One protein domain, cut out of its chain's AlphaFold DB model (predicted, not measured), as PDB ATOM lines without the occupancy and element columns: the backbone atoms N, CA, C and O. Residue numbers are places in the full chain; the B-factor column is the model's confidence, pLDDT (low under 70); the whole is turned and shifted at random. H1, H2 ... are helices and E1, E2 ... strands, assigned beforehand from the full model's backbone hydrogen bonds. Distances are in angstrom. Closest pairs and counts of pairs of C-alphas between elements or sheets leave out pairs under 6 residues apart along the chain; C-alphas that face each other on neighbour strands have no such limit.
ATOM      1  N   THR A   3      26.821 112.906 142.137       58.88
ATOM      2  CA  THR A   3      27.882 113.824 142.561       58.88
ATOM      3  C   THR A   3      29.014 113.007 143.155       58.88
ATOM      4  O   THR A   3      28.786 112.277 144.116       58.88
ATOM      5  N   ASP A   4      30.212 113.136 142.589       62.22
ATOM      6  CA  ASP A   4      31.429 112.589 143.191       62.22
ATOM      7  C   ASP A   4      31.637 113.258 144.553       62.22
ATOM      8  O   ASP A   4      31.705 114.485 144.656       62.22
ATOM      9  N   MET A   5      31.662 112.462 145.619       58.19
ATOM     10  CA  MET A   5      31.729 112.986 146.977       58.19
ATOM     11  C   MET A   5      33.162 113.077 147.505       58.19
ATOM     12  O   MET A   5      33.334 113.636 148.590       58.19
ATOM     13  N   GLY A   6      34.159 112.567 146.767       54.50
ATOM     14  CA  GLY A   6      35.573 112.606 147.146       54.50
ATOM     15  C   GLY A   6      35.899 111.837 148.430       54.50
ATOM     16  O   GLY A   6      36.791 112.238 149.172       54.50
ATOM     17  N   LEU A   7      35.148 110.773 148.742       60.03
ATOM     18  CA  LEU A   7      35.304 110.046 150.008       60.03
ATOM     19  C   LEU A   7      36.623 109.274 150.059       60.03
ATOM     20  O   LEU A   7      36.997 108.594 149.103       60.03
ATOM     21  N   THR A   8      37.280 109.308 151.219       63.72
ATOM     22  CA  THR A   8      38.349 108.365 151.549       63.72
ATOM     23  C   THR A   8      37.739 106.984 151.759       63.72
ATOM     24  O   THR A   8      36.928 106.785 152.663       63.72
ATOM     25  N   VAL A   9      38.119 106.031 150.912       68.69
ATOM     26  CA  VAL A   9      37.626 104.654 150.963       68.69
ATOM     27  C   VAL A   9      38.698 103.769 151.614       68.69
ATOM     28  O   VAL A   9      39.832 103.792 151.140       68.69
ATOM     29  N   PRO A  10      38.394 103.023 152.694       67.19
ATOM     30  CA  PRO A  10      39.322 102.052 153.273       67.19
ATOM     31  C   PRO A  10      39.561 100.867 152.341       67.19
ATOM     32  O   PRO A  10      38.690 100.495 151.557       67.19
ATOM     33  N   ASP A  11      40.691 100.190 152.544       71.56
ATOM     34  CA  ASP A  11      41.003  98.934 151.856       71.56
ATOM     35  C   ASP A  11      39.999  97.821 152.176       71.56
ATOM     36  O   ASP A  11      39.841  96.895 151.390       71.56
ATOM     37  N   SER A  12      39.296  97.888 153.309       77.56
ATOM     38  CA  SER A  12      38.213  96.957 153.602       77.56
ATOM     39  C   SER A  12      37.080  97.579 154.394       77.56
ATOM     40  O   SER A  12      37.328  98.306 155.353       77.56
ATOM     41  N   PHE A  13      35.845  97.258 154.022       79.62
ATOM     42  CA  PHE A  13      34.653  97.725 154.721       79.62
ATOM     43  C   PHE A  13      33.435  96.857 154.423       79.62
ATOM     44  O   PHE A  13      33.357  96.193 153.388       79.62
ATOM     45  N   ARG A  14      32.451  96.899 155.322       80.50
ATOM     46  CA  ARG A  14      31.176  96.205 155.160       80.50
ATOM     47  C   ARG A  14      30.075  97.163 154.746       80.50
ATOM     48  O   ARG A  14      29.983  98.276 155.263       80.50
ATOM     49  N   VAL A  15      29.201  96.703 153.866       78.00
ATOM     50  CA  VAL A  15      28.034  97.422 153.350       78.00
ATOM     51  C   VAL A  15      26.779  96.616 153.695       78.00
ATOM     52  O   VAL A  15      26.852  95.395 153.849       78.00
ATOM     53  N   ASN A  16      25.631  97.283 153.852       74.44
ATOM     54  CA  ASN A  16      24.333  96.635 154.097       74.44
ATOM     55  C   ASN A  16      24.326  95.697 155.325       74.44
ATOM     56  O   ASN A  16      24.194  94.483 155.198       74.44
ATOM     57  N   GLU A  17      24.543  96.254 156.525       68.44
ATOM     58  CA  GLU A  17      24.628  95.512 157.808       68.44
ATOM     59  C   GLU A  17      25.628  94.329 157.826       68.44
ATOM     60  O   GLU A  17      25.645  93.549 158.774       68.44
ATOM     61  N   GLY A  18      26.513  94.212 156.826       63.75
ATOM     62  CA  GLY A  18      27.455  93.094 156.691       63.75
ATOM     63  C   GLY A  18      27.186  92.159 155.515       63.75
ATOM     64  O   GLY A  18      28.029  91.317 155.239       63.75
ATOM     65  N   GLY A  19      26.075  92.325 154.789       77.12
ATOM     66  CA  GLY A  19      25.733  91.487 153.637       77.12
ATOM     67  C   GLY A  19      26.678  91.641 152.442       77.12
ATOM     68  O   GLY A  19      26.677  90.802 151.547       77.12
ATOM     69  N   ILE A  20      27.495  92.694 152.405       82.81
ATOM     70  CA  ILE A  20      28.561  92.862 151.416       82.81
ATOM     71  C   ILE A  20      29.839  93.248 152.152       82.81
ATOM     72  O   ILE A  20      29.835  94.145 152.991       82.81
ATOM     73  N   ILE A  21      30.940  92.593 151.818       85.19
ATOM     74  CA  ILE A  21      32.257  92.802 152.399       85.19
ATOM     75  C   ILE A  21      33.219  93.111 151.259       85.19
ATOM     76  O   ILE A  21      33.405  92.305 150.350       85.19
ATOM     77  N   VAL A  22      33.822  94.291 151.297       84.12
ATOM     78  CA  VAL A  22      34.814  94.735 150.316       84.12
ATOM     79  C   VAL A  22      36.198  94.572 150.930       84.12
ATOM     80  O   VAL A  22      36.406  94.971 152.073       84.12
ATOM     81  N   HIS A  23      37.126  93.987 150.177       83.56
ATOM     82  CA  HIS A  23      38.538  93.827 150.525       83.56
ATOM     83  C   HIS A  23      39.407  94.087 149.288       83.56
ATOM     84  O   HIS A  23      39.541  93.231 148.412       83.56
ATOM     85  N   GLY A  24      40.014  95.267 149.210       82.50
ATOM     86  CA  GLY A  24      40.769  95.721 148.051       82.50
ATOM     87  C   GLY A  24      39.867  95.743 146.826       82.50
ATOM     88  O   GLY A  24      38.862  96.441 146.824       82.50
ATOM     89  N   SER A  25      40.207  94.946 145.811       83.31
ATOM     90  CA  SER A  25      39.396  94.746 144.605       83.31
ATOM     91  C   SER A  25      38.344  93.639 144.734       83.31
ATOM     92  O   SER A  25      37.480  93.531 143.868       83.31
ATOM     93  N   ALA A  26      38.395  92.807 145.776       86.75
ATOM     94  CA  ALA A  26      37.474  91.692 145.956       86.75
ATOM     95  C   ALA A  26      36.211  92.136 146.705       86.75
ATOM     96  O   ALA A  26      36.280  92.799 147.739       86.75
ATOM     97  N   VAL A  27      35.049  91.725 146.202       87.69
ATOM     98  CA  VAL A  27      33.748  91.958 146.827       87.69
ATOM     99  C   VAL A  27      33.113  90.609 147.142       87.69
ATOM    100  O   VAL A  27      32.856  89.800 146.252       87.69
ATOM    101  N   HIS A  28      32.864  90.361 148.424       87.56
ATOM    102  CA  HIS A  28      32.125  89.207 148.912       87.56
ATOM    103  C   HIS A  28      30.704  89.624 149.276       87.56
ATOM    104  O   HIS A  28      30.501  90.626 149.950       87.56
ATOM    105  N   VAL A  29      29.715  88.862 148.840       85.75
ATOM    106  CA  VAL A  29      28.301  89.088 149.125       85.75
ATOM    107  C   VAL A  29      27.799  87.894 149.908       85.75
ATOM    108  O   VAL A  29      27.746  86.774 149.391       85.75
ATOM    109  N   GLU A  30      27.422  88.142 151.152       82.88
ATOM    110  CA  GLU A  30      26.795  87.162 152.020       82.88
ATOM    111  C   GLU A  30      25.284  87.181 151.795       82.88
ATOM    112  O   GLU A  30      24.628  88.222 151.846       82.88
ATOM    113  N   SER A  31      24.710  86.006 151.535       71.94
ATOM    114  CA  SER A  31      23.263  85.856 151.429       71.94
ATOM    115  C   SER A  31      22.733  85.172 152.689       71.94
ATOM    116  O   SER A  31      23.146  84.047 152.965       71.94
ATOM    117  N   PRO A  32      21.783  85.777 153.427       59.53
ATOM    118  CA  PRO A  32      21.242  85.159 154.637       59.53
ATOM    119  C   PRO A  32      20.463  83.858 154.374       59.53
ATOM    120  O   PRO A  32      20.236  83.086 155.300       59.53
ATOM    121  N   LEU A  33      20.042  83.604 153.128       60.06
ATOM    122  CA  LEU A  33      19.217  82.448 152.737       60.06
ATOM    123  C   LEU A  33      19.706  81.763 151.444       60.06
ATOM    124  O   LEU A  33      18.975  80.975 150.846       60.06
ATOM    125  N   GLY A  34      20.917  82.072 150.975       63.91
ATOM    126  CA  GLY A  34      21.412  81.648 149.664       63.91
ATOM    127  C   GLY A  34      22.907  81.346 149.644       63.91
ATOM    128  O   GLY A  34      23.576  81.332 150.671       63.91
ATOM    129  N   LYS A  35      23.447  81.094 148.446       74.12
ATOM    130  CA  LYS A  35      24.893  80.920 148.259       74.12
ATOM    131  C   LYS A  35      25.579  82.280 148.296       74.12
ATOM    132  O   LYS A  35      25.262  83.137 147.471       74.12
ATOM    133  N   SER A  36      26.533  82.444 149.209       82.12
ATOM    134  CA  SER A  36      27.457  83.576 149.177       82.12
ATOM    135  C   SER A  36      28.233  83.582 147.861       82.12
ATOM    136  O   SER A  36      28.555  82.524 147.309       82.12
ATOM    137  N   ARG A  37      28.518  84.773 147.342       83.56
ATOM    138  CA  ARG A  37      29.210  84.968 146.063       83.56
ATOM    139  C   ARG A  37      30.381  85.914 146.274       83.56
ATOM    140  O   ARG A  37      30.238  86.914 146.961       83.56
ATOM    141  N   SER A  38      31.516  85.613 145.660       87.75
ATOM    142  CA  SER A  38      32.648  86.536 145.567       87.75
ATOM    143  C   SER A  38      32.850  86.918 144.111       87.75
ATOM    144  O   SER A  38      32.717  86.054 143.247       87.75
ATOM    145  N   PHE A  39      33.178  88.177 143.854       88.81
ATOM    146  CA  PHE A  39      33.572  88.669 142.534       88.81
ATOM    147  C   PHE A  39      34.642  89.754 142.680       88.81
ATOM    148  O   PHE A  39      34.735  90.413 143.718       88.81
ATOM    149  N   SER A  40      35.466  89.943 141.654       88.12
ATOM    150  CA  SER A  40      36.348  91.108 141.565       88.12
ATOM    151  C   SER A  40      35.566  92.325 141.079       88.12
ATOM    152  O   SER A  40      34.746  92.219 140.173       88.12
ATOM    153  N   VAL A  41      35.859  93.516 141.602       86.75
ATOM    154  CA  VAL A  41      35.269  94.775 141.118       86.75
ATOM    155  C   VAL A  41      35.512  94.996 139.622       86.75
ATOM    156  O   VAL A  41      34.719  95.654 138.965       86.75
ATOM    157  N   GLN A  42      36.570  94.403 139.064       86.25
ATOM    158  CA  GLN A  42      36.877  94.464 137.633       86.25
ATOM    159  C   GLN A  42      35.921  93.628 136.767       86.25
ATOM    160  O   GLN A  42      35.840  93.851 135.565       86.25
ATOM    161  N   GLU A  43      35.200  92.671 137.357       85.69
ATOM    162  CA  GLU A  43      34.153  91.891 136.675       85.69
ATOM    163  C   GLU A  43      32.841  92.679 136.550       85.69
ATOM    164  O   GLU A  43      31.922  92.261 135.845       85.69
ATOM    165  N   VAL A  44      32.740  93.818 137.241       87.44
ATOM    166  CA  VAL A  44      31.582  94.702 137.164       87.44
ATOM    167  C   VAL A  44      31.626  95.467 135.850       87.44
ATOM    168  O   VAL A  44      32.512  96.286 135.620       87.44
ATOM    169  N   ASP A  45      30.606  95.260 135.027       88.06
ATOM    170  CA  ASP A  45      30.435  95.994 133.776       88.06
ATOM    171  C   ASP A  45      29.712  97.320 134.008       88.06
ATOM    172  O   ASP A  45      30.110  98.349 133.468       88.06
ATOM    173  N   ARG A  46      28.654  97.323 134.832       87.12
ATOM    174  CA  ARG A  46      27.873  98.537 135.099       87.12
ATOM    175  C   ARG A  46      27.145  98.523 136.436       87.12
ATOM    176  O   ARG A  46      26.704  97.482 136.925       87.12
ATOM    177  N   LEU A  47      26.940  99.717 136.985       88.44
ATOM    178  CA  LEU A  47      26.078  99.961 138.139       88.44
ATOM    179  C   LEU A  47      24.780 100.637 137.693       88.44
ATOM    180  O   LEU A  47      24.821 101.718 137.110       88.44
ATOM    181  N   ILE A  48      23.627 100.063 138.038       85.50
ATOM    182  CA  ILE A  48      22.326 100.716 137.868       85.50
ATOM    183  C   ILE A  48      21.933 101.403 139.175       85.50
ATOM    184  O   ILE A  48      21.709 100.749 140.197       85.50
ATOM    185  N   VAL A  49      21.819 102.731 139.131       81.12
ATOM    186  CA  VAL A  49      21.373 103.554 140.260       81.12
ATOM    187  C   VAL A  49      19.891 103.870 140.088       81.12
ATOM    188  O   VAL A  49      19.484 104.611 139.183       81.12
ATOM    189  N   HIS A  50      19.070 103.327 140.980       75.75
ATOM    190  CA  HIS A  50      17.636 103.583 140.982       75.75
ATOM    191  C   HIS A  50      17.333 104.947 141.618       75.75
ATOM    192  O   HIS A  50      17.850 105.301 142.678       75.75
ATOM    193  N   ARG A  51      16.482 105.753 140.961       62.41
ATOM    194  CA  ARG A  51      15.998 107.005 141.563       62.41
ATOM    195  C   ARG A  51      15.055 106.690 142.727       62.41
ATOM    196  O   ARG A  51      14.274 105.746 142.625       62.41
ATOM    197  N   PRO A  52      15.026 107.536 143.770       55.62
ATOM    198  CA  PRO A  52      14.073 107.421 144.868       55.62
ATOM    199  C   PRO A  52      12.661 107.833 144.406       55.62
ATOM    200  O   PRO A  52      12.149 108.890 144.763       55.62
ATOM    201  N   LYS A  53      12.026 107.020 143.559       43.19
ATOM    202  CA  LYS A  53      10.603 107.112 143.201       43.19
ATOM    203  C   LYS A  53       9.980 105.722 143.329       43.19
ATOM    204  O   LYS A  53       9.890 104.989 142.352       43.19
ATOM    205  N   GLY A  54       9.552 105.361 144.540       50.59
ATOM    206  CA  GLY A  54       8.811 104.123 144.808       50.59
ATOM    207  C   GLY A  54       9.345 103.316 145.994       50.59
ATOM    208  O   GLY A  54      10.018 103.858 146.864       50.59
ATOM    209  N   ARG A  55       8.999 102.019 146.034       40.66
ATOM    210  CA  ARG A  55       9.323 101.075 147.126       40.66
ATOM    211  C   ARG A  55      10.705 100.411 147.025       40.66
ATOM    212  O   ARG A  55      11.064  99.696 147.950       40.66
ATOM    213  N   SER A  56      11.456 100.614 145.940       49.94
ATOM    214  CA  SER A  56      12.802 100.047 145.782       49.94
ATOM    215  C   SER A  56      13.836 101.158 145.624       49.94
ATOM    216  O   SER A  56      13.737 101.987 144.718       49.94
ATOM    217  N   PHE A  57      14.797 101.169 146.545       65.75
ATOM    218  CA  PHE A  57      15.938 102.090 146.609       65.75
ATOM    219  C   PHE A  57      17.263 101.350 146.362       65.75
ATOM    220  O   PHE A  57      18.334 101.859 146.693       65.75
ATOM    221  N   GLU A  58      17.175 100.127 145.836       77.44
ATOM    222  CA  GLU A  58      18.307  99.225 145.664       77.44
ATOM    223  C   GLU A  58      19.085  99.608 144.405       77.44
ATOM    224  O   GLU A  58      18.538  99.661 143.307       77.44
ATOM    225  N   ASN A  59      20.376  99.861 144.562       84.38
ATOM    226  CA  ASN A  59      21.330  99.917 143.468       84.38
ATOM    227  C   ASN A  59      21.737  98.491 143.095       84.38
ATOM    228  O   ASN A  59      21.882  97.635 143.972       84.38
ATOM    229  N   VAL A  60      21.943  98.239 141.804       87.19
ATOM    230  CA  VAL A  60      22.214  96.893 141.286       87.19
ATOM    231  C   VAL A  60      23.517  96.889 140.500       87.19
ATOM    232  O   VAL A  60      23.666  97.642 139.539       87.19
ATOM    233  N   LEU A  61      24.449  96.027 140.901       88.50
ATOM    234  CA  LEU A  61      25.689  95.769 140.171       88.50
ATOM    235  C   LEU A  61      25.482  94.621 139.189       88.50
ATOM    236  O   LEU A  61      24.980  93.563 139.580       88.50
ATOM    237  N   LEU A  62      25.874  94.835 137.934       87.88
ATOM    238  CA  LEU A  62      25.750  93.861 136.855       87.88
ATOM    239  C   LEU A  62      27.118  93.505 136.263       87.88
ATOM    240  O   LEU A  62      27.988  94.370 136.137       87.88
ATOM    241  N   ASP A  63      27.279  92.239 135.884       89.75
ATOM    242  CA  ASP A  63      28.400  91.779 135.061       89.75
ATOM    243  C   ASP A  63      28.169  92.072 133.565       89.75
ATOM    244  O   ASP A  63      27.120  92.582 133.157       89.75
ATOM    245  N   ALA A  64      29.155  91.730 132.732       86.38
ATOM    246  CA  ALA A  64      29.098  91.918 131.280       86.38
ATOM    247  C   ALA A  64      27.980  91.101 130.604       86.38
ATOM    248  O   ALA A  64      27.535  91.439 129.506       86.38
ATOM    249  N   GLN A  65      27.510  90.032 131.249       86.50
ATOM    250  CA  GLN A  65      26.405  89.188 130.799       86.50
ATOM    251  C   GLN A  65      25.039  89.717 131.271       86.50
ATOM    252  O   GLN A  65      24.006  89.130 130.941       86.50
ATOM    253  N   GLY A  66      25.013  90.818 132.028       81.56
ATOM    254  CA  GLY A  66      23.806  91.404 132.599       81.56
ATOM    255  C   GLY A  66      23.254  90.642 133.806       81.56
ATOM    256  O   GLY A  66      22.111  90.885 134.201       81.56
ATOM    257  N   GLN A  67      24.016  89.727 134.412       86.44
ATOM    258  CA  GLN A  67      23.606  89.081 135.655       86.44
ATOM    259  C   GLN A  67      23.853  89.990 136.852       86.44
ATOM    260  O   GLN A  67      24.839  90.715 136.937       86.44
ATOM    261  N   THR A  68      22.952  89.912 137.831       87.06
ATOM    262  CA  THR A  68      23.113  90.628 139.097       87.06
ATOM    263  C   THR A  68      24.240  90.021 139.924       87.06
ATOM    264  O   THR A  68      24.146  88.879 140.379       87.06
ATOM    265  N   LEU A  69      25.284  90.815 140.150       85.25
ATOM    266  CA  LEU A  69      26.391  90.497 141.045       85.25
ATOM    267  C   LEU A  69      26.009  90.780 142.496       85.25
ATOM    268  O   LEU A  69      26.161  89.910 143.352       85.25
ATOM    269  N   CYS A  70      25.463  91.968 142.770       86.38
ATOM    270  CA  CYS A  70      24.947  92.311 144.092       86.38
ATOM    271  C   CYS A  70      23.918  93.445 144.049       86.38
ATOM    272  O   CYS A  70      23.759  94.139 143.039       86.38
ATOM    273  N   ARG A  71      23.216  93.616 145.171       86.75
ATOM    274  CA  ARG A  71      22.250  94.689 145.403       86.75
ATOM    275  C   ARG A  71      22.570  95.375 146.713       86.75
ATOM    276  O   ARG A  71      22.861  94.692 147.690       86.75
ATOM    277  N   PHE A  72      22.498  96.698 146.731       84.38
ATOM    278  CA  PHE A  72      22.733  97.458 147.951       84.38
ATOM    279  C   PHE A  72      21.953  98.762 147.979       84.38
ATOM    280  O   PHE A  72      21.642  99.331 146.934       84.38
ATOM    281  N   THR A  73      21.673  99.278 149.168       78.38
ATOM    282  CA  THR A  73      20.908 100.517 149.323       78.38
ATOM    283  C   THR A  73      21.847 101.643 149.718       78.38
ATOM    284  O   THR A  73      22.643 101.510 150.643       78.38
ATOM    285  N   ARG A  74      21.724 102.805 149.069       73.62
ATOM    286  CA  ARG A  74      22.532 103.987 149.418       73.62
ATOM    287  C   ARG A  74      22.378 104.404 150.890       73.62
ATOM    288  O   ARG A  74      23.348 104.813 151.513       73.62
ATOM    289  N   MET A  75      21.158 104.304 151.418       68.38
ATOM    290  CA  MET A  75      20.788 104.730 152.777       68.38
ATOM    291  C   MET A  75      21.210 103.734 153.869       68.38
ATOM    292  O   MET A  75      21.068 104.036 155.053       68.38
ATOM    293  N   GLU A  76      21.676 102.546 153.487       71.38
ATOM    294  CA  GLU A  76      22.163 101.538 154.425       71.38
ATOM    295  C   GLU A  76      23.634 101.780 154.793       71.38
ATOM    296  O   GLU A  76      24.329 102.607 154.195       71.38
ATOM    297  N   LYS A  77      24.110 101.059 155.818       72.94
ATOM    298  CA  LYS A  77      25.477 101.164 156.351       72.94
ATOM    299  C   LYS A  77      26.507 101.173 155.214       72.94
ATOM    300  O   LYS A  77      26.581 100.210 154.455       72.94
ATOM    301  N   ASN A  78      27.302 102.243 155.129       74.56
ATOM    302  CA  ASN A  78      28.380 102.446 154.153       74.56
ATOM    303  C   ASN A  78      27.974 102.391 152.663       74.56
ATOM    304  O   ASN A  78      28.855 102.321 151.808       74.56
ATOM    305  N   GLY A  79      26.681 102.481 152.322       76.56
ATOM    306  CA  GLY A  79      26.219 102.469 150.928       76.56
ATOM    307  C   GLY A  79      26.795 103.619 150.091       76.56
ATOM    308  O   GLY A  79      27.199 103.420 148.947       76.56
ATOM    309  N   ASP A  80      26.914 104.811 150.682       74.44
ATOM    310  CA  ASP A  80      27.571 105.972 150.065       74.44
ATOM    311  C   ASP A  80      29.079 105.764 149.836       74.44
ATOM    312  O   ASP A  80      29.602 106.151 148.789       74.44
ATOM    313  N   VAL A  81      29.771 105.110 150.778       76.25
ATOM    314  CA  VAL A  81      31.202 104.787 150.640       76.25
ATOM    315  C   VAL A  81      31.413 103.746 149.547       76.25
ATOM    316  O   VAL A  81      32.354 103.859 148.766       76.25
ATOM    317  N   PHE A  82      30.506 102.776 149.428       82.88
ATOM    318  CA  PHE A  82      30.563 101.780 148.364       82.88
ATOM    319  C   PHE A  82      30.344 102.388 146.977       82.88
ATOM    320  O   PHE A  82      31.044 102.025 146.035       82.88
ATOM    321  N   LEU A  83      29.438 103.364 146.841       83.00
ATOM    322  CA  LEU A  83      29.298 104.115 145.589       83.00
ATOM    323  C   LEU A  83      30.590 104.854 145.239       83.00
ATOM    324  O   LEU A  83      31.045 104.769 144.101       83.00
ATOM    325  N   GLN A  84      31.214 105.522 146.211       79.31
ATOM    326  CA  GLN A  84      32.490 106.189 145.965       79.31
ATOM    327  C   GLN A  84      33.592 105.190 145.589       79.31
ATOM    328  O   GLN A  84      34.365 105.455 144.675       79.31
ATOM    329  N   TYR A  85      33.656 104.033 146.251       83.88
ATOM    330  CA  TYR A  85      34.587 102.959 145.909       83.88
ATOM    331  C   TYR A  85      34.434 102.530 144.447       83.88
ATOM    332  O   TYR A  85      35.411 102.539 143.704       83.88
ATOM    333  N   LEU A  86      33.208 102.226 144.009       86.56
ATOM    334  CA  LEU A  86      32.926 101.817 142.629       86.56
ATOM    335  C   LEU A  86      33.297 102.915 141.628       86.56
ATOM    336  O   LEU A  86      33.892 102.626 140.591       86.56
ATOM    337  N   LEU A  87      33.007 104.175 141.963       84.25
ATOM    338  CA  LEU A  87      33.397 105.320 141.147       84.25
ATOM    339  C   LEU A  87      34.928 105.442 141.034       84.25
ATOM    340  O   LEU A  87      35.444 105.630 139.934       84.25
ATOM    341  N   ASN A  88      35.653 105.296 142.147       80.88
ATOM    342  CA  ASN A  88      37.118 105.356 142.191       80.88
ATOM    343  C   ASN A  88      37.764 104.203 141.403       80.88
ATOM    344  O   ASN A  88      38.835 104.385 140.829       80.88
ATOM    345  N   GLN A  89      37.109 103.040 141.346       84.12
ATOM    346  CA  GLN A  89      37.523 101.892 140.526       84.12
ATOM    347  C   GLN A  89      37.143 102.040 139.041       84.12
ATOM    348  O   GLN A  89      37.491 101.185 138.232       84.12
ATOM    349  N   GLY A  90      36.448 103.120 138.661       82.25
ATOM    350  CA  GLY A  90      36.082 103.409 137.274       82.25
ATOM    351  C   GLY A  90      34.837 102.673 136.773       82.25
ATOM    352  O   GLY A  90      34.620 102.619 135.563       82.25
ATOM    353  N   VAL A  91      34.008 102.126 137.666       86.44
ATOM    354  CA  VAL A  91      32.755 101.461 137.283       86.44
ATOM    355  C   VAL A  91      31.792 102.490 136.676       86.44
ATOM    356  O   VAL A  91      31.537 103.524 137.300       86.44
ATOM    357  N   PRO A  92      31.212 102.238 135.489       85.12
ATOM    358  CA  PRO A  92      30.291 103.170 134.853       85.12
ATOM    359  C   PRO A  92      28.892 103.087 135.479       85.12
ATOM    360  O   PRO A  92      28.346 102.009 135.736       85.12
ATOM    361  N   PHE A  93      28.300 104.254 135.740       87.88
ATOM    362  CA  PHE A  93      27.003 104.372 136.406       87.88
ATOM    363  C   PHE A  93      25.922 104.626 135.356       87.88
ATOM    364  O   PHE A  93      26.096 105.452 134.463       87.88
ATOM    365  N   PHE A  94      24.782 103.959 135.491       84.12
ATOM    366  CA  PHE A  94      23.632 104.080 134.603       84.12
ATOM    367  C   PHE A  94      22.351 104.339 135.392       84.12
ATOM    368  O   PHE A  94      22.159 103.864 136.513       84.12
ATOM    369  N   HIS A  95      21.456 105.110 134.795       80.81
ATOM    370  CA  HIS A  95      20.081 105.220 135.241       80.81
ATOM    371  C   HIS A  95      19.319 103.916 134.958       80.81
ATOM    372  O   HIS A  95      19.710 103.099 134.125       80.81
ATOM    373  N   SER A  96      18.184 103.728 135.634       77.25
ATOM    374  CA  SER A  96      17.294 102.581 135.404       77.25
ATOM    375  C   SER A  96      16.698 102.526 133.990       77.25
ATOM    376  O   SER A  96      16.151 101.502 133.605       77.25
ATOM    377  N   ASP A  97      16.769 103.625 133.233       76.88
ATOM    378  CA  ASP A  97      16.371 103.723 131.821       76.88
ATOM    379  C   ASP A  97      17.511 103.356 130.845       76.88
ATOM    380  O   ASP A  97      17.334 103.437 129.631       76.88
ATOM    381  N   GLY A  98      18.677 102.951 131.364       74.31
ATOM    382  CA  GLY A  98      19.844 102.570 130.573       74.31
ATOM    383  C   GLY A  98      20.691 103.744 130.077       74.31
ATOM    384  O   GLY A  98      21.671 103.511 129.374       74.31
ATOM    385  N   GLN A  99      20.362 104.989 130.437       81.38
ATOM    386  CA  GLN A  99      21.194 106.147 130.103       81.38
ATOM    387  C   GLN A  99      22.387 106.264 131.062       81.38
ATOM    388  O   GLN A  99      22.223 106.038 132.265       81.38
ATOM    389  N   PRO A 100      23.586 106.634 130.579       82.19
ATOM    390  CA  PRO A 100      24.730 106.864 131.451       82.19
ATOM    391  C   PRO A 100      24.438 108.014 132.422       82.19
ATOM    392  O   PRO A 100      23.881 109.054 132.061       82.19
ATOM    393  N   LEU A 101      24.804 107.821 133.684       79.56
ATOM    394  CA  LEU A 101      24.723 108.851 134.706       79.56
ATOM    395  C   LEU A 101      25.860 109.842 134.510       79.56
ATOM    396  O   LEU A 101      27.032 109.492 134.615       79.56
ATOM    397  N   GLU A 102      25.504 111.105 134.317       73.50
ATOM    398  CA  GLU A 102      26.476 112.186 134.390       73.50
ATOM    399  C   GLU A 102      27.064 112.252 135.809       73.50
ATOM    400  O   GLU A 102      26.337 112.475 136.792       73.50
ATOM    401  N   ILE A 103      28.372 112.009 135.893       71.69
ATOM    402  CA  ILE A 103      29.170 112.135 137.110       71.69
ATOM    403  C   ILE A 103      29.620 113.585 137.189       71.69
ATOM    404  O   ILE A 103      30.477 114.031 136.428       71.69
ATOM    405  N   VAL A 104      29.047 114.319 138.130       68.38
ATOM    406  CA  VAL A 104      29.441 115.698 138.375       68.38
ATOM    407  C   VAL A 104      30.469 115.687 139.486       68.38
ATOM    408  O   VAL A 104      30.149 115.424 140.647       68.38
ATOM    409  N   ARG A 105      31.719 115.958 139.110       59.97
ATOM    410  CA  ARG A 105      32.782 116.232 140.072       59.97
ATOM    411  C   ARG A 105      32.606 117.663 140.576       59.97
ATOM    412  O   ARG A 105      32.594 118.577 139.749       59.97
ATOM    413  N   PRO A 106      32.405 117.884 141.882       55.19
ATOM    414  CA  PRO A 106      32.331 119.236 142.411       55.19
ATOM    415  C   PRO A 106      33.648 119.975 142.130       55.19
ATOM    416  O   PRO A 106      34.723 119.378 142.160       55.19
ATOM    417  N   ALA A 107      33.549 121.274 141.828       45.66
ATOM    418  CA  ALA A 107      34.689 122.130 141.479       45.66
ATOM    419  C   ALA A 107      35.724 122.250 142.613       45.66
ATOM    420  O   ALA A 107      36.895 122.521 142.358       45.66
ATOM    421  N   GLU A 108      35.299 121.989 143.848       48.25
ATOM    422  CA  GLU A 108      36.169 121.768 144.993       48.25
ATOM    423  C   GLU A 108      35.943 120.335 145.496       48.25
ATOM    424  O   GLU A 108      34.802 119.985 145.830       48.25
ATOM    425  N   PRO A 109      36.981 119.480 145.564       52.56
ATOM    426  CA  PRO A 109      36.865 118.228 146.294       52.56
ATOM    427  C   PRO A 109      36.484 118.577 147.733       52.56
ATOM    428  O   PRO A 109      37.104 119.449 148.345       52.56
ATOM    429  N   ALA A 110      35.447 117.932 148.274       53.12
ATOM    430  CA  ALA A 110      35.100 118.103 149.676       53.12
ATOM    431  C   ALA A 110      36.343 117.773 150.514       53.12
ATOM    432  O   ALA A 110      36.792 116.631 150.551       53.12
ATOM    433  N   SER A 111      36.943 118.797 151.117       50.97
ATOM    434  CA  SER A 111      38.167 118.654 151.892       50.97
ATOM    435  C   SER A 111      37.838 117.907 153.183       50.97
ATOM    436  O   SER A 111      37.305 118.482 154.132       50.97
TER     437      SER A 111
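What this domain is: This is residues 3 to 111 of the 261 residues of an uncharacterized protein of Colidextribacter sp. OB.20 (UniProt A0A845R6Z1). Two small four-stranded sheets are stacked partly face to face with their strands crossed, as a sandwich, and the one helix, H1, is wedged between them at one side, packed on E1 of the one sheet and over E6 and E5 of the other. The chain makes the sheet E1, E2, E3, E4 first, all antiparallel, then passes at the link E4 to E5 into the mixed sheet E7, E6, E5, E8. The printed part has 109 residues, with E1 to E7, H1 and E8 along the chain; the class is mixed, helices and strands, with under half of the residues in named elements. It is compact, with a radius of gyration of the C-alphas of 13.5 A and spans of 43 by 32 by 26 A.

How they stand to each other: One sheet runs E7, residues 68 to 73, E6, residues 58 to 63, E5, residues 44 to 49, and E8, residues 93 to 95. E5, E6 and E7 form a meander, each strand the antiparallel neighbour of the one before; N 48 and O 60 are 2.8 A apart, N 61 and O 70 2.9 A. E8 is parallel to E5, with N 94 and O 47 at 2.8 A. H1, residues 79 to 88, is on one face of this sheet, making two layers, at a height over the sheet of 9.6 A. E7, H1 and E8 form a split strand-helix-strand unit, with E6 and E5 between its strands, and its crossover is right-handed. Every O i to N i+4 pair of H1 is within hydrogen-bond range. The other sheet is a second meander: E1, residues 12 to 15, E2, residues 20 to 23, E3, residues 26 to 29, and E4, residues 37 to 40. N 15 and O 20 are 2.8 A apart, N 21 and O 28 2.7 A, N 27 and O 39 2.8 A. The two sheets form a sandwich, two sheets face to face, 10.4 A centre to centre where they face each other, with their strands at 57 degrees. Between them, the closest C-alphas of E3 and E7 are those of Val 29 and Cys 70, 6.9 A. H1 is also on this second sheet, over E1; their closest C-alphas are those of Val 15 and Gly 79, 5.9 A.

Where its parts are: E1 begins at C-alpha 12 (38.213, 96.957, 153.602). From first to last C-alpha E6 measures 16.4 A, E7 14.4 A, H1 14.3 A and E5 13.9 A. H1 begins at C-alpha 79 (26.219, 102.469, 150.928), and E8 ends at C-alpha 95 (20.081, 105.220, 135.241).

The domain as a whole: The two C-alphas farthest apart are those of Leu 33 and Ala 107, 44.1 A. The printed part has no cut, and no link between named elements is long. Residues 96 to 111 hold no named element. The mean pLDDT of the printed part is 75.7; residues 3 to 10, 51 to 57 and 104 to 111 are among those under 70.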